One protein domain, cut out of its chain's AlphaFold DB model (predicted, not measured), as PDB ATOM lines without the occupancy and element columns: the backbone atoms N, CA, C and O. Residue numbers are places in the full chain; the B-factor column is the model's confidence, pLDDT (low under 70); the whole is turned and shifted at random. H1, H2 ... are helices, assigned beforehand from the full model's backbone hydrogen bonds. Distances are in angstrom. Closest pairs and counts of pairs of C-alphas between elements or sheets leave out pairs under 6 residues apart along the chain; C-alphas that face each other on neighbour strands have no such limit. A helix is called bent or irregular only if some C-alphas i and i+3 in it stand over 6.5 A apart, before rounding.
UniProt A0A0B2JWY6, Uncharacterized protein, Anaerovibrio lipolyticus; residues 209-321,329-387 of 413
ATOM      1  N   ASP A 209      57.623 -38.203  -3.842       82.69
ATOM      2  CA  ASP A 209      56.264 -38.722  -3.655       82.69
ATOM      3  C   ASP A 209      56.007 -39.179  -2.217       82.69
ATOM      4  O   ASP A 209      54.901 -39.009  -1.694       82.69
ATOM      5  N   ARG A 210      57.027 -39.707  -1.525       82.19
ATOM      6  CA  ARG A 210      56.920 -40.035  -0.093       82.19
ATOM      7  C   ARG A 210      56.684 -38.788   0.753       82.19
ATOM      8  O   ARG A 210      55.806 -38.800   1.622       82.19
ATOM      9  N   ASP A 211      57.436 -37.727   0.488       82.19
ATOM     10  CA  ASP A 211      57.304 -36.458   1.205       82.19
ATOM     11  C   ASP A 211      55.995 -35.748   0.845       82.19
ATOM     12  O   ASP A 211      55.281 -35.261   1.730       82.19
ATOM     13  N   MET A 212      55.618 -35.775  -0.436       85.12
ATOM     14  CA  MET A 212      54.355 -35.232  -0.931       85.12
ATOM     15  C   MET A 212      53.162 -35.920  -0.278       85.12
ATOM     16  O   MET A 212      52.269 -35.241   0.216       85.12
ATOM     17  N   LYS A 213      53.160 -37.253  -0.171       84.69
ATOM     18  CA  LYS A 213      52.076 -37.993   0.491       84.69
ATOM     19  C   LYS A 213      51.861 -37.535   1.935       84.69
ATOM     20  O   LYS A 213      50.727 -37.294   2.345       84.69
ATOM     21  N   ARG A 214      52.946 -37.361   2.699       83.75
ATOM     22  CA  ARG A 214      52.875 -36.848   4.079       83.75
ATOM     23  C   ARG A 214      52.323 -35.427   4.131       83.75
ATOM     24  O   ARG A 214      51.502 -35.129   4.998       83.75
ATOM     25  N   TYR A 215      52.782 -34.557   3.237       88.31
ATOM     26  CA  TYR A 215      52.308 -33.179   3.150       88.31
ATOM     27  C   TYR A 215      50.818 -33.117   2.800       88.31
ATOM     28  O   TYR A 215      50.046 -32.500   3.533       88.31
ATOM     29  N   VAL A 216      50.398 -33.846   1.764       89.19
ATOM     30  CA  VAL A 216      49.004 -33.979   1.326       89.19
ATOM     31  C   VAL A 216      48.106 -34.453   2.465       89.19
ATOM     32  O   VAL A 216      47.064 -33.849   2.700       89.19
ATOM     33  N   ASP A 217      48.507 -35.474   3.225       86.69
ATOM     34  CA  ASP A 217      47.706 -35.967   4.350       86.69
ATOM     35  C   ASP A 217      47.537 -34.905   5.456       86.69
ATOM     36  O   ASP A 217      46.443 -34.757   6.015       86.69
ATOM     37  N   LYS A 218      48.588 -34.126   5.758       89.62
ATOM     38  CA  LYS A 218      48.525 -33.019   6.731       89.62
ATOM     39  C   LYS A 218      47.620 -31.885   6.228       89.62
ATOM     40  O   LYS A 218      46.737 -31.454   6.971       89.62
ATOM     41  N   VAL A 219      47.781 -31.460   4.972       93.12
ATOM     42  CA  VAL A 219      46.930 -30.440   4.329       93.12
ATOM     43  C   VAL A 219      45.471 -30.886   4.333       93.12
ATOM     44  O   VAL A 219      44.609 -30.166   4.831       93.12
ATOM     45  N   ARG A 220      45.191 -32.104   3.861       90.44
ATOM     46  CA  ARG A 220      43.838 -32.669   3.802       90.44
ATOM     47  C   ARG A 220      43.180 -32.697   5.182       90.44
ATOM     48  O   ARG A 220      42.009 -32.352   5.310       90.44
ATOM     49  N   THR A 221      43.934 -33.047   6.225       88.50
ATOM     50  CA  THR A 221      43.420 -33.038   7.603       88.50
ATOM     51  C   THR A 221      43.146 -31.616   8.106       88.50
ATOM     52  O   THR A 221      42.124 -31.394   8.756       88.50
ATOM     53  N   ASN A 222      44.020 -30.644   7.811       92.69
ATOM     54  CA  ASN A 222      43.792 -29.234   8.153       92.69
ATOM     55  C   ASN A 222      42.508 -28.719   7.488       92.69
ATOM     56  O   ASN A 222      41.611 -28.253   8.188       92.69
ATOM     57  N   LEU A 223      42.381 -28.901   6.171       93.31
ATOM     58  CA  LEU A 223      41.215 -28.457   5.409       93.31
ATOM     59  C   LEU A 223      39.925 -29.118   5.894       93.31
ATOM     60  O   LEU A 223      38.938 -28.413   6.096       93.31
ATOM     61  N   LYS A 224      39.938 -30.425   6.182       90.31
ATOM     62  CA  LYS A 224      38.766 -31.099   6.748       90.31
ATOM     63  C   LYS A 224      38.331 -30.479   8.076       90.31
ATOM     64  O   LYS A 224      37.158 -30.185   8.268       90.31
ATOM     65  N   ASN A 225      39.269 -30.257   8.997       91.69
ATOM     66  CA  ASN A 225      38.940 -29.637  10.281       91.69
ATOM     67  C   ASN A 225      38.327 -28.243  10.105       91.69
ATOM     68  O   ASN A 225      37.456 -27.846  10.877       91.69
ATOM     69  N   THR A 226      38.805 -27.486   9.120       94.06
ATOM     70  CA  THR A 226      38.268 -26.167   8.777       94.06
ATOM     71  C   THR A 226      36.839 -26.278   8.251       94.06
ATOM     72  O   THR A 226      35.965 -25.535   8.696       94.06
ATOM     73  N   GLU A 227      36.567 -27.240   7.369       92.62
ATOM     74  CA  GLU A 227      35.220 -27.527   6.858       92.62
ATOM     75  C   GLU A 227      34.255 -27.971   7.965       92.62
ATOM     76  O   GLU A 227      33.139 -27.456   8.043       92.62
ATOM     77  N   ASP A 228      34.696 -28.846   8.871       93.62
ATOM     78  CA  ASP A 228      33.901 -29.290  10.019       93.62
ATOM     79  C   ASP A 228      33.539 -28.101  10.932       93.62
ATOM     80  O   ASP A 228      32.379 -27.941  11.326       93.62
ATOM     81  N   LYS A 229      34.498 -27.205  11.207       95.50
ATOM     82  CA  LYS A 229      34.253 -25.974  11.981       95.50
ATOM     83  C   LYS A 229      33.282 -25.030  11.278       95.50
ATOM     84  O   LYS A 229      32.406 -24.472  11.937       95.50
ATOM     85  N   PHE A 230      33.391 -24.861   9.961       95.06
ATOM     86  CA  PHE A 230      32.424 -24.066   9.201       95.06
ATOM     87  C   PHE A 230      31.023 -24.677   9.222       95.06
ATOM     88  O   PHE A 230      30.036 -23.951   9.366       95.06
ATOM     89  N   ALA A 231      30.913 -26.002   9.135       94.44
ATOM     90  CA  ALA A 231      29.635 -26.697   9.244       94.44
ATOM     91  C   ALA A 231      29.008 -26.514  10.637       94.44
ATOM     92  O   ALA A 231      27.798 -26.311  10.751       94.44
ATOM     93  N   GLU A 232      29.810 -26.547  11.705       95.81
ATOM     94  CA  GLU A 232      29.356 -26.217  13.059       95.81
ATOM     95  C   GLU A 232      28.938 -24.751  13.202       95.81
ATOM     96  O   GLU A 232      27.900 -24.474  13.807       95.81
ATOM     97  N   LEU A 233      29.708 -23.819  12.636       96.69
ATOM     98  CA  LEU A 233      29.378 -22.395  12.644       96.69
ATOM     99  C   LEU A 233      28.033 -22.150  11.958       96.69
ATOM    100  O   LEU A 233      27.158 -21.528  12.552       96.69
ATOM    101  N   LYS A 234      27.814 -22.733  10.773       94.81
ATOM    102  CA  LYS A 234      26.542 -22.643  10.039       94.81
ATOM    103  C   LYS A 234      25.358 -23.241  10.808       94.81
ATOM    104  O   LYS A 234      24.230 -22.795  10.635       94.81
ATOM    105  N   LYS A 235      25.577 -24.237  11.676       96.12
ATOM    106  CA  LYS A 235      24.524 -24.758  12.572       96.12
ATOM    107  C   LYS A 235      24.201 -23.787  13.711       96.12
ATOM    108  O   LYS A 235      23.040 -23.684  14.093       96.12
ATOM    109  N   LYS A 236      25.212 -23.118  14.275       96.56
ATOM    110  CA  LYS A 236      25.057 -22.168  15.394       96.56
ATOM    111  C   LYS A 236      24.486 -20.828  14.941       96.56
ATOM    112  O   LYS A 236      23.649 -20.261  15.634       96.56
ATOM    113  N   ILE A 237      24.941 -20.344  13.791       95.50
ATOM    114  CA  ILE A 237      24.554 -19.075  13.181       95.50
ATOM    115  C   ILE A 237      24.157 -19.384  11.723       95.50
ATOM    116  O   ILE A 237      25.019 -19.426  10.845       95.50
ATOM    117  N   PRO A 238      22.872 -19.693  11.456       92.81
ATOM    118  CA  PRO A 238      22.418 -20.101  10.120       92.81
ATOM    119  C   PRO A 238      22.437 -18.986   9.073       92.81
ATOM    120  O   PRO A 238      22.526 -19.269   7.879       92.81
ATOM    121  N   GLU A 239      22.326 -17.736   9.516       91.50
ATOM    122  CA  GLU A 239      22.320 -16.549   8.668       91.50
ATOM    123  C   GLU A 239      23.713 -15.914   8.633       91.50
ATOM    124  O   GLU A 239      24.350 -15.748   9.672       91.50
ATOM    125  N   ILE A 240      24.190 -15.546   7.441       90.44
ATOM    126  CA  ILE A 240      25.469 -14.844   7.294       90.44
ATOM    127  C   ILE A 240      25.263 -13.408   7.776       90.44
ATOM    128  O   ILE A 240      24.729 -12.584   7.046       90.44
ATOM    129  N   ASN A 241      25.671 -13.123   9.009       93.38
ATOM    130  CA  ASN A 241      25.662 -11.796   9.619       93.38
ATOM    131  C   ASN A 241      27.089 -11.387  10.041       93.38
ATOM    132  O   ASN A 241      28.050 -12.128   9.827       93.38
ATOM    133  N   LYS A 242      27.249 -10.204  10.648       93.19
ATOM    134  CA  LYS A 242      28.572  -9.699  11.068       93.19
ATOM    135  C   LYS A 242      29.278 -10.635  12.059       93.19
ATOM    136  O   LYS A 242      30.477 -10.852  11.923       93.19
ATOM    137  N   ASP A 243      28.542 -11.241  12.990       94.94
ATOM    138  CA  ASP A 243      29.104 -12.197  13.958       94.94
ATOM    139  C   ASP A 243      29.571 -13.490  13.275       94.94
ATOM    140  O   ASP A 243      30.632 -14.022  13.606       94.94
ATOM    141  N   TRP A 244      28.812 -13.975  12.285       96.00
ATOM    142  CA  TRP A 244      29.202 -15.120  11.466       96.00
ATOM    143  C   TRP A 244      30.525 -14.857  10.748       96.00
ATOM    144  O   TRP A 244      31.409 -15.709  10.790       96.00
ATOM    145  N   ILE A 245      30.681 -13.679  10.131       95.06
ATOM    146  CA  ILE A 245      31.903 -13.295   9.403       95.06
ATOM    147  C   ILE A 245      33.109 -13.294  10.348       95.06
ATOM    148  O   ILE A 245      34.130 -13.902  10.034       95.06
ATOM    149  N   ILE A 246      32.979 -12.696  11.535       95.56
ATOM    150  CA  ILE A 246      34.063 -12.635  12.529       95.56
ATOM    151  C   ILE A 246      34.515 -14.043  12.954       95.56
ATOM    152  O   ILE A 246      35.713 -14.337  13.009       95.56
ATOM    153  N   GLU A 247      33.573 -14.943  13.245       97.19
ATOM    154  CA  GLU A 247      33.912 -16.321  13.620       97.19
ATOM    155  C   GLU A 247      34.462 -17.127  12.431       97.19
ATOM    156  O   GLU A 247      35.377 -17.938  12.602       97.19
ATOM    157  N   ALA A 248      33.969 -16.885  11.214       96.69
ATOM    158  CA  ALA A 248      34.479 -17.500   9.993       96.69
ATOM    159  C   ALA A 248      35.940 -17.098   9.716       96.69
ATOM    160  O   ALA A 248      36.776 -17.960   9.429       96.69
ATOM    161  N   GLU A 249      36.275 -15.816   9.869       96.62
ATOM    162  CA  GLU A 249      37.646 -15.309   9.754       96.62
ATOM    163  C   GLU A 249      38.579 -15.948  10.776       96.62
ATOM    164  O   GLU A 249      39.701 -16.335  10.444       96.62
ATOM    165  N   LYS A 250      38.115 -16.134  12.014       97.19
ATOM    166  CA  LYS A 250      38.893 -16.818  13.051       97.19
ATOM    167  C   LYS A 250      39.179 -18.275  12.682       97.19
ATOM    168  O   LYS A 250      40.321 -18.719  12.817       97.19
ATOM    169  N   ILE A 251      38.178 -19.006  12.186       96.75
ATOM    170  CA  ILE A 251      38.347 -20.388  11.706       96.75
ATOM    171  C   ILE A 251      39.402 -20.442  10.592       96.75
ATOM    172  O   ILE A 251      40.285 -21.304  10.620       96.75
ATOM    173  N   MET A 252      39.353 -19.511   9.637       96.25
ATOM    174  CA  MET A 252      40.321 -19.472   8.539       96.25
ATOM    175  C   MET A 252      41.707 -19.048   8.966       96.25
ATOM    176  O   MET A 252      42.680 -19.605   8.464       96.25
ATOM    177  N   LYS A 253      41.820 -18.122   9.914       95.62
ATOM    178  CA  LYS A 253      43.103 -17.754  10.498       95.62
ATOM    179  C   LYS A 253      43.776 -18.964  11.143       95.62
ATOM    180  O   LYS A 253      44.927 -19.241  10.828       95.62
ATOM    181  N   GLU A 254      43.045 -19.733  11.950       94.50
ATOM    182  CA  GLU A 254      43.559 -20.977  12.546       94.50
ATOM    183  C   GLU A 254      43.954 -22.016  11.479       94.50
ATOM    184  O   GLU A 254      44.949 -22.723  11.638       94.50
ATOM    185  N   SER A 255      43.185 -22.117  10.387       94.62
ATOM    186  CA  SER A 255      43.518 -22.989   9.252       94.62
ATOM    187  C   SER A 255      44.834 -22.570   8.601       94.62
ATOM    188  O   SER A 255      45.713 -23.415   8.449       94.62
ATOM    189  N   CYS A 256      44.984 -21.277   8.284       93.94
ATOM    190  CA  CYS A 256      46.184 -20.713   7.668       93.94
ATOM    191  C   CYS A 256      47.408 -20.898   8.563       93.94
ATOM    192  O   CYS A 256      48.410 -21.410   8.092       93.94
ATOM    193  N   GLU A 257      47.309 -20.587   9.858       92.25
ATOM    194  CA  GLU A 257      48.402 -20.811  10.815       92.25
ATOM    195  C   GLU A 257      48.834 -22.285  10.837       92.25
ATOM    196  O   GLU A 257      50.023 -22.594  10.835       92.25
ATOM    197  N   GLY A 258      47.875 -23.214  10.799       88.50
ATOM    198  CA  GLY A 258      48.181 -24.642  10.735       88.50
ATOM    199  C   GLY A 258      48.770 -25.108   9.398       88.50
ATOM    200  O   GLY A 258      49.365 -26.183   9.372       88.50
ATOM    201  N   LEU A 259      48.580 -24.363   8.304       91.44
ATOM    202  CA  LEU A 259      49.193 -24.635   6.998       91.44
ATOM    203  C   LEU A 259      50.591 -24.009   6.901       91.44
ATOM    204  O   LEU A 259      51.506 -24.682   6.441       91.44
ATOM    205  N   ASP A 260      50.767 -22.788   7.409       88.94
ATOM    206  CA  ASP A 260      52.040 -22.052   7.434       88.94
ATOM    207  C   ASP A 260      53.113 -22.785   8.273       88.94
ATOM    208  O   ASP A 260      54.313 -22.631   8.055       88.94
ATOM    209  N   GLU A 261      52.697 -23.624   9.228       87.44
ATOM    210  CA  GLU A 261      53.588 -24.489  10.016       87.44
ATOM    211  C   GLU A 261      54.065 -25.747   9.273       87.44
ATOM    212  O   GLU A 261      54.969 -26.448   9.748       87.44
ATOM    213  N   LEU A 262      53.457 -26.085   8.134       86.81
ATOM    214  CA  LEU A 262      53.823 -27.274   7.377       86.81
ATOM    215  C   LEU A 262      55.082 -27.009   6.560       86.81
ATOM    216  O   LEU A 262      55.160 -26.078   5.767       86.81
ATOM    217  N   LYS A 263      56.066 -27.902   6.685       86.38
ATOM    218  CA  LYS A 263      57.197 -27.910   5.760       86.38
ATOM    219  C   LYS A 263      56.712 -28.363   4.383       86.38
ATOM    220  O   LYS A 263      56.320 -29.522   4.228       86.38
ATOM    221  N   VAL A 264      56.794 -27.471   3.401       86.50
ATOM    222  CA  VAL A 264      56.405 -27.764   2.020       86.50
ATOM    223  C   VAL A 264      57.505 -28.585   1.333       86.50
ATOM    224  O   VAL A 264      58.662 -28.152   1.293       86.50
ATOM    225  N   PRO A 265      57.196 -29.796   0.832       85.75
ATOM    226  CA  PRO A 265      58.133 -30.578   0.040       85.75
ATOM    227  C   PRO A 265      58.260 -29.988  -1.365       85.75
ATOM    228  O   PRO A 265      57.398 -29.241  -1.819       85.75
ATOM    229  N   VAL A 266      59.305 -30.364  -2.100       78.50
ATOM    230  CA  VAL A 266      59.579 -29.786  -3.425       78.50
ATOM    231  C   VAL A 266      58.439 -30.005  -4.425       78.50
ATOM    232  O   VAL A 266      58.035 -29.056  -5.092       78.50
ATOM    233  N   GLY A 267      57.825 -31.192  -4.445       77.69
ATOM    234  CA  GLY A 267      56.619 -31.450  -5.247       77.69
ATOM    235  C   GLY A 267      55.336 -30.774  -4.729       77.69
ATOM    236  O   GLY A 267      54.308 -30.822  -5.397       77.69
ATOM    237  N   GLY A 268      55.369 -30.146  -3.550       85.81
ATOM    238  CA  GLY A 268      54.215 -29.527  -2.893       85.81
ATOM    239  C   GLY A 268      53.990 -28.051  -3.227       85.81
ATOM    240  O   GLY A 268      52.966 -27.505  -2.821       85.81
ATOM    241  N   LYS A 269      54.899 -27.407  -3.972       86.38
ATOM    242  CA  LYS A 269      54.857 -25.957  -4.241       86.38
ATOM    243  C   LYS A 269      53.612 -25.495  -5.005       86.38
ATOM    244  O   LYS A 269      53.081 -24.430  -4.718       86.38
ATOM    245  N   HIS A 270      53.108 -26.293  -5.950       90.88
ATOM    246  CA  HIS A 270      51.865 -25.947  -6.649       90.88
ATOM    247  C   HIS A 270      50.658 -25.973  -5.695       90.88
ATOM    248  O   HIS A 270      49.857 -25.042  -5.672       90.88
ATOM    249  N   LEU A 271      50.572 -26.994  -4.833       92.31
ATOM    250  CA  LEU A 271      49.537 -27.066  -3.802       92.31
ATOM    251  C   LEU A 271      49.654 -25.905  -2.803       92.31
ATOM    252  O   LEU A 271      48.642 -25.323  -2.436       92.31
ATOM    253  N   GLU A 272      50.867 -25.532  -2.391       92.62
ATOM    254  CA  GLU A 272      51.106 -24.335  -1.570       92.62
ATOM    255  C   GLU A 272      50.586 -23.057  -2.252       92.62
ATOM    256  O   GLU A 272      49.877 -22.277  -1.618       92.62
ATOM    257  N   SER A 273      50.849 -22.882  -3.552       92.81
ATOM    258  CA  SER A 273      50.334 -21.750  -4.335       92.81
ATOM    259  C   SER A 273      48.802 -21.701  -4.336       92.81
ATOM    260  O   SER A 273      48.222 -20.643  -4.096       92.81
ATOM    261  N   LEU A 274      48.133 -22.841  -4.538       95.06
ATOM    262  CA  LEU A 274      46.667 -22.925  -4.491       95.06
ATOM    263  C   LEU A 274      46.108 -22.641  -3.090       95.06
ATOM    264  O   LEU A 274      45.045 -22.034  -2.964       95.06
ATOM    265  N   LEU A 275      46.808 -23.054  -2.029       95.62
ATOM    266  CA  LEU A 275      46.428 -22.758  -0.643       95.62
ATOM    267  C   LEU A 275      46.597 -21.267  -0.308       95.62
ATOM    268  O   LEU A 275      45.772 -20.706   0.417       95.62
ATOM    269  N   ALA A 276      47.626 -20.614  -0.852       94.56
ATOM    270  CA  ALA A 276      47.808 -19.171  -0.736       94.56
ATOM    271  C   ALA A 276      46.701 -18.405  -1.480       94.56
ATOM    272  O   ALA A 276      46.119 -17.467  -0.929       94.56
ATOM    273  N   GLU A 277      46.341 -18.848  -2.685       94.81
ATOM    274  CA  GLU A 277      45.210 -18.295  -3.435       94.81
ATOM    275  C   GLU A 277      43.893 -18.478  -2.666       94.81
ATOM    276  O   GLU A 277      43.141 -17.517  -2.482       94.81
ATOM    277  N   ARG A 278      43.656 -19.673  -2.109       95.44
ATOM    278  CA  ARG A 278      42.494 -19.971  -1.257       95.44
ATOM    279  C   ARG A 278      42.355 -18.971  -0.113       95.44
ATOM    280  O   ARG A 278      41.250 -18.525   0.191       95.44
ATOM    281  N   LYS A 279      43.469 -18.625   0.539       95.81
ATOM    282  CA  LYS A 279      43.504 -17.621   1.609       95.81
ATOM    283  C   LYS A 279      43.048 -16.254   1.095       95.81
ATOM    284  O   LYS A 279      42.208 -15.643   1.748       95.81
ATOM    285  N   SER A 280      43.553 -15.798  -0.054       95.69
ATOM    286  CA  SER A 280      43.145 -14.515  -0.656       95.69
ATOM    287  C   SER A 280      41.654 -14.496  -0.988       95.69
ATOM    288  O   SER A 280      40.934 -13.617  -0.521       95.69
ATOM    289  N   ILE A 281      41.178 -15.521  -1.706       96.31
ATOM    290  CA  ILE A 281      39.773 -15.643  -2.123       96.31
ATOM    291  C   ILE A 281      38.840 -15.617  -0.909       96.31
ATOM    292  O   ILE A 281      37.794 -14.973  -0.951       96.31
ATOM    293  N   PHE A 282      39.209 -16.286   0.187       96.75
ATOM    294  CA  PHE A 282      38.392 -16.276   1.398       96.75
ATOM    295  C   PHE A 282      38.181 -14.862   1.951       96.75
ATOM    296  O   PHE A 282      37.049 -14.498   2.265       96.75
ATOM    297  N   TYR A 283      39.252 -14.077   2.095       95.75
ATOM    298  CA  TYR A 283      39.147 -12.736   2.673       95.75
ATOM    299  C   TYR A 283      38.430 -11.759   1.737       95.75
ATOM    300  O   TYR A 283      37.630 -10.962   2.218       95.75
ATOM    301  N   GLU A 284      38.636 -11.868   0.421       95.50
ATOM    302  CA  GLU A 284      37.839 -11.132  -0.576       95.50
ATOM    303  C   GLU A 284      36.345 -11.450  -0.422       95.50
ATOM    304  O   GLU A 284      35.510 -10.556  -0.309       95.50
ATOM    305  N   MET A 285      36.007 -12.734  -0.308       95.38
ATOM    306  CA  MET A 285      34.629 -13.176  -0.125       95.38
ATOM    307  C   MET A 285      34.012 -12.659   1.188       95.38
ATOM    308  O   MET A 285      32.835 -12.294   1.205       95.38
ATOM    309  N   MET A 286      34.771 -12.612   2.290       95.56
ATOM    310  CA  MET A 286      34.288 -12.027   3.551       95.56
ATOM    311  C   MET A 286      34.021 -10.520   3.423       95.56
ATOM    312  O   MET A 286      33.012 -10.044   3.949       95.56
ATOM    313  N   ASP A 287      34.864  -9.784   2.693       95.56
ATOM    314  CA  ASP A 287      34.668  -8.352   2.432       95.56
ATOM    315  C   ASP A 287      33.423  -8.088   1.567       95.56
ATOM    316  O   ASP A 287      32.621  -7.194   1.866       95.56
ATOM    317  N   ASP A 288      33.178  -8.929   0.559       94.50
ATOM    318  CA  ASP A 288      31.969  -8.864  -0.268       94.50
ATOM    319  C   ASP A 288      30.699  -9.110   0.566       94.50
ATOM    320  O   ASP A 288      29.707  -8.375   0.454       94.50
ATOM    321  N   TYR A 289      30.723 -10.110   1.457       94.31
ATOM    322  CA  TYR A 289      29.620 -10.354   2.390       94.31
ATOM    323  C   TYR A 289      29.406  -9.172   3.338       94.31
ATOM    324  O   TYR A 289      28.266  -8.740   3.538       94.31
ATOM    325  N   TYR A 290      30.482  -8.611   3.886       93.94
ATOM    326  CA  TYR A 290      30.414  -7.445   4.762       93.94
ATOM    327  C   TYR A 290      29.827  -6.220   4.040       93.94
ATOM    328  O   TYR A 290      28.976  -5.506   4.586       93.94
ATOM    329  N   THR A 291      30.214  -6.006   2.782       94.50
ATOM    330  CA  THR A 291      29.674  -4.953   1.913       94.50
ATOM    331  C   THR A 291      28.180  -5.144   1.657       94.50
ATOM    332  O   THR A 291      27.411  -4.182   1.764       94.50
ATOM    333  N   SER A 292      27.748  -6.378   1.390       93.88
ATOM    334  CA  SER A 292      26.333  -6.724   1.216       93.88
ATOM    335  C   SER A 292      25.501  -6.439   2.465       93.88
ATOM    336  O   SER A 292      24.474  -5.759   2.377       93.88
ATOM    337  N   LEU A 293      25.981  -6.846   3.642       93.81
ATOM    338  CA  LEU A 293      25.294  -6.592   4.912       93.81
ATOM    339  C   LEU A 293      25.171  -5.097   5.214       93.81
ATOM    340  O   LEU A 293      24.089  -4.612   5.541       93.81
ATOM    341  N   ASN A 294      26.248  -4.334   5.028       93.38
ATOM    342  CA  ASN A 294      26.199  -2.884   5.216       93.38
ATOM    343  C   ASN A 294      25.265  -2.196   4.212       93.38
ATOM    344  O   ASN A 294      24.665  -1.167   4.528       93.38
ATOM    345  N   HIS A 295      25.147  -2.717   2.988       93.00
ATOM    346  CA  HIS A 295      24.177  -2.214   2.015       93.00
ATOM    347  C   HIS A 295      22.742  -2.481   2.467       93.00
ATOM    348  O   HIS A 295      21.910  -1.577   2.398       93.00
ATOM    349  N   GLN A 296      22.457  -3.679   2.979       91.12
ATOM    350  CA  GLN A 296      21.141  -4.018   3.523       91.12
ATOM    351  C   GLN A 296      20.760  -3.107   4.698       91.12
ATOM    352  O   GLN A 296      19.686  -2.505   4.660       91.12
ATOM    353  N   GLU A 297      21.661  -2.903   5.663       91.69
ATOM    354  CA  GLU A 297      21.450  -1.971   6.783       91.69
ATOM    355  C   GLU A 297      21.144  -0.546   6.289       91.69
ATOM    356  O   GLU A 297      20.161   0.069   6.704       91.69
ATOM    357  N   LYS A 298      21.914  -0.037   5.315       91.25
ATOM    358  CA  LYS A 298      21.671   1.287   4.706       91.25
ATOM    359  C   LYS A 298      20.301   1.392   4.039       91.25
ATOM    360  O   LYS A 298      19.668   2.448   4.104       91.25
ATOM    361  N   VAL A 299      19.852   0.335   3.363       91.81
ATOM    362  CA  VAL A 299      18.526   0.292   2.729       91.81
ATOM    363  C   VAL A 299      17.428   0.341   3.788       91.81
ATOM    364  O   VAL A 299      16.442   1.060   3.607       91.81
ATOM    365  N   GLU A 300      17.577  -0.399   4.883       92.06
ATOM    366  CA  GLU A 300      16.610  -0.405   5.983       92.06
ATOM    367  C   GLU A 300      16.529   0.944   6.695       92.06
ATOM    368  O   GLU A 300      15.427   1.464   6.898       92.06
ATOM    369  N   ASP A 301      17.670   1.553   7.004       92.12
ATOM    370  CA  ASP A 301      17.728   2.876   7.627       92.12
ATOM    371  C   ASP A 301      17.117   3.949   6.722       92.12
ATOM    372  O   ASP A 301      16.335   4.792   7.174       92.12
ATOM    373  N   TYR A 302      17.386   3.881   5.414       91.00
ATOM    374  CA  TYR A 302      16.748   4.769   4.446       91.00
ATOM    375  C   TYR A 302      15.225   4.601   4.430       91.00
ATOM    376  O   TYR A 302      14.507   5.602   4.413       91.00
ATOM    377  N   LYS A 303      14.717   3.361   4.446       90.06
ATOM    378  CA  LYS A 303      13.269   3.088   4.468       90.06
ATOM    379  C   LYS A 303      12.611   3.670   5.719       90.06
ATOM    380  O   LYS A 303      11.607   4.368   5.584       90.06
ATOM    381  N   LYS A 304      13.204   3.475   6.902       92.12
ATOM    382  CA  LYS A 304      12.702   4.044   8.167       92.12
ATOM    383  C   LYS A 304      12.622   5.570   8.104       92.12
ATOM    384  O   LYS A 304      11.566   6.147   8.360       92.12
ATOM    385  N   HIS A 305      13.699   6.227   7.676       89.50
ATOM    386  CA  HIS A 305      13.710   7.683   7.531       89.50
ATOM    387  C   HIS A 305      12.729   8.186   6.466       89.50
ATOM    388  O   HIS A 305      12.098   9.227   6.651       89.50
ATOM    389  N   ALA A 306      12.573   7.468   5.353       88.31
ATOM    390  CA  ALA A 306      11.611   7.823   4.315       88.31
ATOM    391  C   ALA A 306      10.161   7.729   4.824       88.31
ATOM    392  O   ALA A 306       9.348   8.593   4.495       88.31
ATOM    393  N   GLU A 307       9.836   6.733   5.652       90.19
ATOM    394  CA  GLU A 307       8.518   6.596   6.283       90.19
ATOM    395  C   GLU A 307       8.223   7.717   7.288       90.19
ATOM    396  O   GLU A 307       7.128   8.286   7.274       90.19
ATOM    397  N   GLU A 308       9.186   8.068   8.144       90.88
ATOM    398  CA  GLU A 308       9.069   9.207   9.067       90.88
ATOM    399  C   GLU A 308       8.836  10.513   8.304       90.88
ATOM    400  O   GLU A 308       7.907  11.269   8.601       90.88
ATOM    401  N   GLN A 309       9.620  10.737   7.252       87.31
ATOM    402  CA  GLN A 309       9.485  11.910   6.397       87.31
ATOM    403  C   GLN A 309       8.143  11.943   5.666       87.31
ATOM    404  O   GLN A 309       7.537  13.007   5.576       87.31
ATOM    405  N   ALA A 310       7.643  10.805   5.182       88.12
ATOM    406  CA  ALA A 310       6.334  10.732   4.539       88.12
ATOM    407  C   ALA A 310       5.202  11.128   5.502       88.12
ATOM    408  O   ALA A 310       4.270  11.826   5.097       88.12
ATOM    409  N   LYS A 311       5.298  10.744   6.784       90.88
ATOM    410  CA  LYS A 311       4.349  11.166   7.831       90.88
ATOM    411  C   LYS A 311       4.413  12.677   8.075       90.88
ATOM    412  O   LYS A 311       3.369  13.326   8.141       90.88
ATOM    413  N   GLU A 312       5.611  13.253   8.167       88.88
ATOM    414  CA  GLU A 312       5.776  14.705   8.317       88.88
ATOM    415  C   GLU A 312       5.261  15.488   7.107       88.88
ATOM    416  O   GLU A 312       4.582  16.507   7.259       88.88
ATOM    417  N   ASP A 313       5.584  15.022   5.905       89.19
ATOM    418  CA  ASP A 313       5.186  15.652   4.654       89.19
ATOM    419  C   ASP A 313       3.660  15.589   4.480       89.19
ATOM    420  O   ASP A 313       3.053  16.583   4.076       89.19
ATOM    421  N   ALA A 314       3.011  14.490   4.880       88.69
ATOM    422  CA  ALA A 314       1.552  14.394   4.940       88.69
ATOM    423  C   ALA A 314       0.941  15.407   5.929       88.69
ATOM    424  O   ALA A 314      -0.048  16.067   5.607       88.69
ATOM    425  N   ALA A 315       1.555  15.600   7.102       90.00
ATOM    426  CA  ALA A 315       1.109  16.590   8.086       90.00
ATOM    427  C   ALA A 315       1.320  18.046   7.621       90.00
ATOM    428  O   ALA A 315       0.520  18.930   7.934       90.00
ATOM    429  N   LYS A 316       2.393  18.329   6.872       89.19
ATOM    430  CA  LYS A 316       2.636  19.637   6.233       89.19
ATOM    431  C   LYS A 316       1.641  19.899   5.105       89.19
ATOM    432  O   LYS A 316       1.038  20.969   5.061       89.19
ATOM    433  N   ALA A 317       1.393  18.903   4.257       86.56
ATOM    434  CA  ALA A 317       0.392  18.987   3.198       86.56
ATOM    435  C   ALA A 317      -1.020  19.229   3.761       86.56
ATOM    436  O   ALA A 317      -1.745  20.074   3.238       86.56
ATOM    437  N   ALA A 318      -1.383  18.579   4.873       89.69
ATOM    438  CA  ALA A 318      -2.650  18.818   5.574       89.69
ATOM    439  C   ALA A 318      -2.790  20.259   6.110       89.69
ATOM    440  O   ALA A 318      -3.906  20.752   6.262       89.69
ATOM    441  N   ARG A 319      -1.670  20.954   6.356       90.75
ATOM    442  CA  ARG A 319      -1.614  22.378   6.735       90.75
ATOM    443  C   ARG A 319      -1.524  23.336   5.536       90.75
ATOM    444  O   ARG A 319      -1.417  24.541   5.732       90.75
ATOM    445  N   GLY A 320      -1.577  22.826   4.301       87.19
ATOM    446  CA  GLY A 320      -1.471  23.623   3.074       87.19
ATOM    447  C   GLY A 320      -0.042  24.052   2.715       87.19
ATOM    448  O   GLY A 320       0.148  24.881   1.823       87.19
ATOM    449  N   GLU A 321       0.973  23.502   3.385       90.25
ATOM    450  CA  GLU A 321       2.378  23.809   3.115       90.25
ATOM    451  C   GLU A 321       2.904  23.035   1.893       90.25
ATOM    452  O   GLU A 321       2.516  21.897   1.622       90.25
ATOM    453  N   PRO A 329      18.048   7.135  -3.734       86.44
ATOM    454  CA  PRO A 329      19.168   6.366  -4.261       86.44
ATOM    455  C   PRO A 329      18.680   5.132  -5.029       86.44
ATOM    456  O   PRO A 329      17.662   4.533  -4.681       86.44
ATOM    457  N   ASN A 330      19.424   4.724  -6.059       90.00
ATOM    458  CA  ASN A 330      19.127   3.497  -6.795       90.00
ATOM    459  C   ASN A 330      19.717   2.277  -6.068       90.00
ATOM    460  O   ASN A 330      20.754   1.739  -6.458       90.00
ATOM    461  N   PHE A 331      19.060   1.870  -4.983       90.12
ATOM    462  CA  PHE A 331      19.483   0.727  -4.173       90.12
ATOM    463  C   PHE A 331      19.407  -0.608  -4.922       90.12
ATOM    464  O   PHE A 331      20.161  -1.520  -4.597       90.12
ATOM    465  N   GLU A 332      18.539  -0.718  -5.930       88.81
ATOM    466  CA  GLU A 332      18.379  -1.925  -6.748       88.81
ATOM    467  C   GLU A 332      19.591  -2.156  -7.658       88.81
ATOM    468  O   GLU A 332      20.146  -3.256  -7.685       88.81
ATOM    469  N   ALA A 333      20.077  -1.108  -8.331       91.69
ATOM    470  CA  ALA A 333      21.302  -1.199  -9.126       91.69
ATOM    471  C   ALA A 333      22.530  -1.506  -8.250       91.69
ATOM    472  O   ALA A 333      23.385  -2.298  -8.640       91.69
ATOM    473  N   GLN A 334      22.602  -0.916  -7.051       91.44
ATOM    474  CA  GLN A 334      23.681  -1.194  -6.095       91.44
ATOM    475  C   GLN A 334      23.628  -2.639  -5.582       91.44
ATOM    476  O   GLN A 334      24.645  -3.324  -5.616       91.44
ATOM    477  N   ALA A 335      22.447  -3.129  -5.192       91.00
ATOM    478  CA  ALA A 335      22.258  -4.516  -4.765       91.00
ATOM    479  C   ALA A 335      22.615  -5.505  -5.882       91.00
ATOM    480  O   ALA A 335      23.273  -6.504  -5.626       91.00
ATOM    481  N   THR A 336      22.236  -5.205  -7.128       94.12
ATOM    482  CA  THR A 336      22.591  -6.032  -8.293       94.12
ATOM    483  C   THR A 336      24.106  -6.154  -8.453       94.12
ATOM    484  O   THR A 336      24.606  -7.256  -8.663       94.12
ATOM    485  N   LYS A 337      24.844  -5.044  -8.314       94.12
ATOM    486  CA  LYS A 337      26.311  -5.051  -8.390       94.12
ATOM    487  C   LYS A 337      26.924  -5.897  -7.272       94.12
ATOM    488  O   LYS A 337      27.693  -6.803  -7.566       94.12
ATOM    489  N   ILE A 338      26.526  -5.636  -6.026       92.31
ATOM    490  CA  ILE A 338      27.076  -6.313  -4.843       92.31
ATOM    491  C   ILE A 338      26.769  -7.815  -4.874       92.31
ATOM    492  O   ILE A 338      27.646  -8.637  -4.641       92.31
ATOM    493  N   ASN A 339      25.543  -8.203  -5.236       91.62
ATOM    494  CA  ASN A 339      25.189  -9.616  -5.390       91.62
ATOM    495  C   ASN A 339      25.996 -10.291  -6.512       91.62
ATOM    496  O   ASN A 339      26.301 -11.479  -6.418       91.62
ATOM    497  N   GLY A 340      26.342  -9.544  -7.566       94.38
ATOM    498  CA  GLY A 340      27.242 -10.005  -8.619       94.38
ATOM    499  C   GLY A 340      28.660 -10.271  -8.107       94.38
ATOM    500  O   GLY A 340      29.217 -11.319  -8.424       94.38
ATOM    501  N   GLU A 341      29.206  -9.369  -7.289       94.31
ATOM    502  CA  GLU A 341      30.524  -9.503  -6.641       94.31
ATOM    503  C   GLU A 341      30.556 -10.727  -5.711       94.31
ATOM    504  O   GLU A 341      31.346 -11.645  -5.933       94.31
ATOM    505  N   VAL A 342      29.584 -10.841  -4.796       92.50
ATOM    506  CA  VAL A 342      29.432 -12.006  -3.902       92.50
ATOM    507  C   VAL A 342      29.345 -13.318  -4.692       92.50
ATOM    508  O   VAL A 342      29.958 -14.321  -4.321       92.50
ATOM    509  N   SER A 343      28.580 -13.347  -5.785       94.56
ATOM    510  CA  SER A 343      28.440 -14.539  -6.632       94.56
ATOM    511  C   SER A 343      29.757 -14.916  -7.323       94.56
ATOM    512  O   SER A 343      30.119 -16.093  -7.369       94.56
ATOM    513  N   ALA A 344      30.504 -13.927  -7.819       95.44
ATOM    514  CA  ALA A 344      31.794 -14.145  -8.465       95.44
ATOM    515  C   ALA A 344      32.837 -14.708  -7.488       95.44
ATOM    516  O   ALA A 344      33.514 -15.684  -7.819       95.44
ATOM    517  N   SER A 345      32.925 -14.157  -6.277       94.25
ATOM    518  CA  SER A 345      33.851 -14.635  -5.242       94.25
ATOM    519  C   SER A 345      33.507 -16.052  -4.772       94.25
ATOM    520  O   SER A 345      34.395 -16.897  -4.675       94.25
ATOM    521  N   ASN A 346      32.216 -16.371  -4.607       93.62
ATOM    522  CA  ASN A 346      31.770 -17.742  -4.321       93.62
ATOM    523  C   ASN A 346      32.156 -18.728  -5.431       93.62
ATOM    524  O   ASN A 346      32.591 -19.844  -5.153       93.62
ATOM    525  N   LYS A 347      32.023 -18.324  -6.697       96.44
ATOM    526  CA  LYS A 347      32.429 -19.167  -7.825       96.44
ATOM    527  C   LYS A 347      33.933 -19.461  -7.790       96.44
ATOM    528  O   LYS A 347      34.314 -20.622  -7.902       96.44
ATOM    529  N   ARG A 348      34.767 -18.436  -7.585       96.44
ATOM    530  CA  ARG A 348      36.229 -18.589  -7.464       96.44
ATOM    531  C   ARG A 348      36.616 -19.512  -6.310       96.44
ATOM    532  O   ARG A 348      37.527 -20.321  -6.453       96.44
ATOM    533  N   TRP A 349      35.909 -19.417  -5.186       95.06
ATOM    534  CA  TRP A 349      36.116 -20.295  -4.036       95.06
ATOM    535  C   TRP A 349      35.877 -21.770  -4.377       95.06
ATOM    536  O   TRP A 349      36.721 -22.614  -4.074       95.06
ATOM    537  N   GLU A 350      34.765 -22.084  -5.046       94.62
ATOM    538  CA  GLU A 350      34.451 -23.459  -5.452       94.62
ATOM    539  C   GLU A 350      35.413 -23.984  -6.531       94.62
ATOM    540  O   GLU A 350      35.821 -25.145  -6.475       94.62
ATOM    541  N   GLU A 351      35.832 -23.137  -7.475       95.56
ATOM    542  CA  GLU A 351      36.842 -23.484  -8.486       95.56
ATOM    543  C   GLU A 351      38.194 -23.821  -7.837       95.56
ATOM    544  O   GLU A 351      38.738 -24.901  -8.075       95.56
ATOM    545  N   ASN A 352      38.703 -22.962  -6.949       95.75
ATOM    546  CA  ASN A 352      39.949 -23.217  -6.220       95.75
ATOM    547  C   ASN A 352      39.849 -24.480  -5.343       95.75
ATOM    548  O   ASN A 352      40.769 -25.302  -5.322       95.75
ATOM    549  N   LYS A 353      38.709 -24.694  -4.671       93.25
ATOM    550  CA  LYS A 353      38.454 -25.922  -3.903       93.25
ATOM    551  C   LYS A 353      38.519 -27.169  -4.793       93.25
ATOM    552  O   LYS A 353      39.100 -28.173  -4.378       93.25
ATOM    553  N   ALA A 354      37.960 -27.111  -6.001       91.81
ATOM    554  CA  ALA A 354      38.011 -28.211  -6.959       91.81
ATOM    555  C   ALA A 354      39.442 -28.492  -7.448       91.81
ATOM    556  O   ALA A 354      39.832 -29.656  -7.511       91.81
ATOM    557  N   GLU A 355      40.243 -27.459  -7.734       91.88
ATOM    558  CA  GLU A 355      41.655 -27.631  -8.115       91.88
ATOM    559  C   GLU A 355      42.479 -28.276  -6.994       91.88
ATOM    560  O   GLU A 355      43.200 -29.247  -7.226       91.88
ATOM    561  N   ILE A 356      42.305 -27.825  -5.747       92.88
ATOM    562  CA  ILE A 356      42.961 -28.446  -4.586       92.88
ATOM    563  C   ILE A 356      42.550 -29.921  -4.459       92.88
ATOM    564  O   ILE A 356      43.403 -30.785  -4.230       92.88
ATOM    565  N   ALA A 357      41.264 -30.235  -4.648       89.75
ATOM    566  CA  ALA A 357      40.744 -31.598  -4.556       89.75
ATOM    567  C   ALA A 357      41.305 -32.542  -5.635       89.75
ATOM    568  O   ALA A 357      41.428 -33.737  -5.370       89.75
ATOM    569  N   LYS A 358      41.709 -32.046  -6.812       88.12
ATOM    570  CA  LYS A 358      42.405 -32.871  -7.822       88.12
ATOM    571  C   LYS A 358      43.768 -33.366  -7.336       88.12
ATOM    572  O   LYS A 358      44.192 -34.449  -7.724       88.12
ATOM    573  N   ILE A 359      44.443 -32.591  -6.485       87.38
ATOM    574  CA  ILE A 359      45.778 -32.921  -5.966       87.38
ATOM    575  C   ILE A 359      45.671 -33.784  -4.713       87.38
ATOM    576  O   ILE A 359      46.356 -34.799  -4.584       87.38
ATOM    577  N   ILE A 360      44.833 -33.372  -3.760       86.31
ATOM    578  CA  ILE A 360      44.766 -34.031  -2.454       86.31
ATOM    579  C   ILE A 360      43.647 -35.068  -2.362       86.31
ATOM    580  O   ILE A 360      43.580 -35.766  -1.356       86.31
ATOM    581  N   GLY A 361      42.777 -35.215  -3.358       79.06
ATOM    582  CA  GLY A 361      41.534 -35.980  -3.230       79.06
ATOM    583  C   GLY A 361      40.496 -35.280  -2.332       79.06
ATOM    584  O   GLY A 361      40.771 -34.223  -1.759       79.06
ATOM    585  N   PRO A 362      39.286 -35.839  -2.177       68.81
ATOM    586  CA  PRO A 362      38.249 -35.239  -1.340       68.81
ATOM    587  C   PRO A 362      38.655 -35.217   0.146       68.81
ATOM    588  O   PRO A 362      39.045 -36.231   0.730       68.81
ATOM    589  N   SER A 363      38.532 -34.055   0.792       62.81
ATOM    590  CA  SER A 363      38.790 -33.872   2.233       62.81
ATOM    591  C   SER A 363      37.812 -34.649   3.120       62.81
ATOM    592  O   SER A 363      38.150 -35.030   4.245       62.81
ATOM    593  N   GLU A 364      36.612 -34.930   2.612       58.03
ATOM    594  CA  GLU A 364      35.508 -35.556   3.345       58.03
ATOM    595  C   GLU A 364      35.822 -36.984   3.832       58.03
ATOM    596  O   GLU A 364      35.290 -37.405   4.861       58.03
ATOM    597  N   GLU A 365      36.754 -37.700   3.197       54.47
ATOM    598  CA  GLU A 365      37.045 -39.115   3.484       54.47
ATOM    599  C   GLU A 365      37.954 -39.354   4.711       54.47
ATOM    600  O   GLU A 365      38.094 -40.484   5.184       54.47
ATOM    601  N   VAL A 366      38.568 -38.314   5.288       57.06
ATOM    602  CA  VAL A 366      39.552 -38.471   6.385       57.06
ATOM    603  C   VAL A 366      38.892 -38.401   7.760       57.06
ATOM    604  O   VAL A 366      37.948 -37.656   7.959       57.06
ATOM    605  N   ARG A 367      39.374 -39.110   8.786       50.62
ATOM    606  CA  ARG A 367      38.908 -38.867  10.171       50.62
ATOM    607  C   ARG A 367      39.523 -37.577  10.725       50.62
ATOM    608  O   ARG A 367      40.746 -37.484  10.779       50.62
ATOM    609  N   ALA A 368      38.698 -36.631  11.182       51.78
ATOM    610  CA  ALA A 368      39.159 -35.387  11.804       51.78
ATOM    611  C   ALA A 368      40.124 -35.669  12.975       51.78
ATOM    612  O   ALA A 368      39.852 -36.513  13.836       51.78
ATOM    613  N   ARG A 369      41.269 -34.977  13.006       53.16
ATOM    614  CA  ARG A 369      42.245 -35.010  14.114       53.16
ATOM    615  C   ARG A 369      42.573 -33.582  14.518       53.16
ATOM    616  O   ARG A 369      42.769 -32.745  13.651       53.16
ATOM    617  N   GLY A 370      42.684 -33.292  15.814       46.88
ATOM    618  CA  GLY A 370      42.950 -31.925  16.284       46.88
ATOM    619  C   GLY A 370      44.246 -31.321  15.717       46.88
ATOM    620  O   GLY A 370      45.259 -32.008  15.634       46.88
ATOM    621  N   VAL A 371      44.230 -30.018  15.396       44.94
ATOM    622  CA  VAL A 371      45.368 -29.237  14.844       44.94
ATOM    623  C   VAL A 371      46.658 -29.435  15.651       44.94
ATOM    624  O   VAL A 371      47.742 -29.603  15.099       44.94
ATOM    625  N   ARG A 372      46.539 -29.536  16.979       42.47
ATOM    626  CA  ARG A 372      47.674 -29.736  17.892       42.47
ATOM    627  C   ARG A 372      48.329 -31.125  17.772       42.47
ATOM    628  O   ARG A 372      49.491 -31.258  18.123       42.47
ATOM    629  N   ALA A 373      47.620 -32.130  17.249       45.62
ATOM    630  CA  ALA A 373      48.156 -33.467  16.972       45.62
ATOM    631  C   ALA A 373      48.889 -33.558  15.616       45.62
ATOM    632  O   ALA A 373      49.470 -34.595  15.312       45.62
ATOM    633  N   MET A 374      48.860 -32.490  14.804       49.22
ATOM    634  CA  MET A 374      49.633 -32.373  13.556       49.22
ATOM    635  C   MET A 374      50.982 -31.669  13.759       49.22
ATOM    636  O   MET A 374      51.873 -31.792  12.919       49.22
ATOM    637  N   ARG A 375      51.146 -30.966  14.890       49.84
ATOM    638  CA  ARG A 375      52.388 -30.311  15.313       49.84
ATOM    639  C   ARG A 375      53.401 -31.359  15.801       49.84
ATOM    640  O   ARG A 375      53.442 -31.669  16.981       49.84
ATOM    641  N   ASN A 376      54.213 -31.861  14.870       49.16
ATOM    642  CA  ASN A 376      55.529 -32.493  15.059       49.16
ATOM    643  C   ASN A 376      55.635 -33.748  15.952       49.16
ATOM    644  O   ASN A 376      55.523 -33.662  17.167       49.16
ATOM    645  N   ASN A 377      56.030 -34.880  15.343       41.66
ATOM    646  CA  ASN A 377      57.000 -35.795  15.975       41.66
ATOM    647  C   ASN A 377      57.720 -36.797  15.047       41.66
ATOM    648  O   ASN A 377      58.701 -37.386  15.485       41.66
ATOM    649  N   ASP A 378      57.356 -36.945  13.768       47.53
ATOM    650  CA  ASP A 378      58.053 -37.929  12.912       47.53
ATOM    651  C   ASP A 378      59.211 -37.352  12.080       47.53
ATOM    652  O   ASP A 378      60.053 -38.101  11.592       47.53
ATOM    653  N   ASP A 379      59.321 -36.031  11.937       52.06
ATOM    654  CA  ASP A 379      60.248 -35.436  10.959       52.06
ATOM    655  C   ASP A 379      61.698 -35.296  11.471       52.06
ATOM    656  O   ASP A 379      62.603 -35.021  10.682       52.06
ATOM    657  N   ALA A 380      61.959 -35.498  12.770       42.00
ATOM    658  CA  ALA A 380      63.320 -35.561  13.326       42.00
ATOM    659  C   ALA A 380      63.868 -37.000  13.343       42.00
ATOM    660  O   ALA A 380      65.003 -37.232  12.931       42.00
ATOM    661  N   ALA A 381      63.042 -37.978  13.730       41.09
ATOM    662  CA  ALA A 381      63.417 -39.392  13.739       41.09
ATOM    663  C   ALA A 381      63.573 -39.968  12.319       41.09
ATOM    664  O   ALA A 381      64.474 -40.767  12.082       41.09
ATOM    665  N   VAL A 382      62.760 -39.521  11.352       48.75
ATOM    666  CA  VAL A 382      62.869 -39.951   9.944       48.75
ATOM    667  C   VAL A 382      64.058 -39.290   9.236       48.75
ATOM    668  O   VAL A 382      64.702 -39.937   8.416       48.75
ATOM    669  N   ARG A 383      64.434 -38.052   9.595       49.50
ATOM    670  CA  ARG A 383      65.694 -37.447   9.120       49.50
ATOM    671  C   ARG A 383      66.921 -38.156   9.692       49.50
ATOM    672  O   ARG A 383      67.827 -38.471   8.930       49.50
ATOM    673  N   ALA A 384      66.919 -38.472  10.988       41.00
ATOM    674  CA  ALA A 384      68.012 -39.207  11.630       41.00
ATOM    675  C   ALA A 384      68.149 -40.656  11.121       41.00
ATOM    676  O   ALA A 384      69.256 -41.184  11.083       41.00
ATOM    677  N   ALA A 385      67.049 -41.290  10.700       42.44
ATOM    678  CA  ALA A 385      67.070 -42.628  10.110       42.44
ATOM    679  C   ALA A 385      67.464 -42.644   8.619       42.44
ATOM    680  O   ALA A 385      67.985 -43.655   8.157       42.44
ATOM    681  N   ASN A 386      67.243 -41.546   7.880       44.06
ATOM    682  CA  ASN A 386      67.491 -41.486   6.434       44.06
ATOM    683  C   ASN A 386      68.764 -40.714   6.027       44.06
ATOM    684  O   ASN A 386      69.186 -40.873   4.888       44.06
ATOM    685  N   TYR A 387      69.389 -39.919   6.912       46.28
ATOM    686  CA  TYR A 387      70.586 -39.124   6.581       46.28
ATOM    687  C   TYR A 387      71.549 -38.933   7.772       46.28
ATOM    688  O   TYR A 387      71.397 -37.979   8.542       46.28
TER     689      TYR A 387
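This is residues 209 to 321 and 329 to 387 of the 413 residues of an uncharacterized protein of Anaerovibrio lipolyticus (UniProt A0A0B2JWY6). A long rod is built along one very long helix, H3: over its first half H4 runs back beside it and the H1 and H2 hairpin packs on it, making a four-helix bundle, up and down, each helix running against the one before it. The last part of H3 and residues 319 and 320 stick out as a bare arm at one end of the rod, and short H5, reached by a long link after H4, sticks out at the other end with residues 380 to 387. The printed part has 172 residues with five named helices, in the order H1 to H5, and no named strand; the class is all helix. The whole is only just extended, close to loose, with a radius of gyration of the C-alphas of 23.7 A and spans of 95 by 26 by 24 A.

H3, residues 266 to 318, touches H4, residues 331 to 360, with 30 pairs of C-alphas within 8 A; the closest are those of Met 285 and Ser 345, 5.4 A apart. The two run opposite ways at a shallow tilt of 18 degrees. H2, residues 242 to 260, touches H3 at residues 279 to 293 of H3 alone, closest at the C-alphas of Ile 245 and Met 286, 6.4 A. They form a helical hairpin at a shallow tilt of 11 degrees. H1, residues 209 to 236, forms another helical hairpin with H2, at 13 degrees, a shallow tilt; their closest C-alphas, of Thr 226 and Ser 255, are 6.2 A apart. H1 touches H3 with its residues 209 to 215 alone, where the C-alphas of Met 212 and Gly 268 are 6.0 A apart. H1 touches H4 at Ile 360 of H4 alone, 5.7 A from Val 216 between C-alphas, at a tilt of 36 degrees, only just steep. H2 and H4 are apart. H5, residues 378 to 386, touches no helix. In H1 and H2 every O i to N i+4 pair is within hydrogen-bond range; in H3 47 of 49 are, in H4 25 of 26 and in H5 4 of 5.

H3 is 79.5 A long, from C-alpha 266 at (59.579, -29.786, -3.425) to C-alpha 318 at (-2.650, 18.818, 5.574); it is irregular, with C-alphas 267 and 270 7.4 A apart. H4 measures 43.0 A, H1 40.1 A, H2 26.8 A and H5 12.0 A. H1 begins at C-alpha 209, (56.264, -38.722, -3.655).

The two C-alphas farthest apart, of Gly 320 and Tyr 387, are 95.6 A apart. Residues 322 to 328 are not printed, and C-alphas 321 and 329 are 25.3 A apart across this cut, which lies in the link from H3 to H4. The links H1 to H2 and H2 to H3 are tight; that from H4 to H5, residues 361 to 377, is long. The mean pLDDT of the printed part is 85.3, and residues 362 to 387 are under 70.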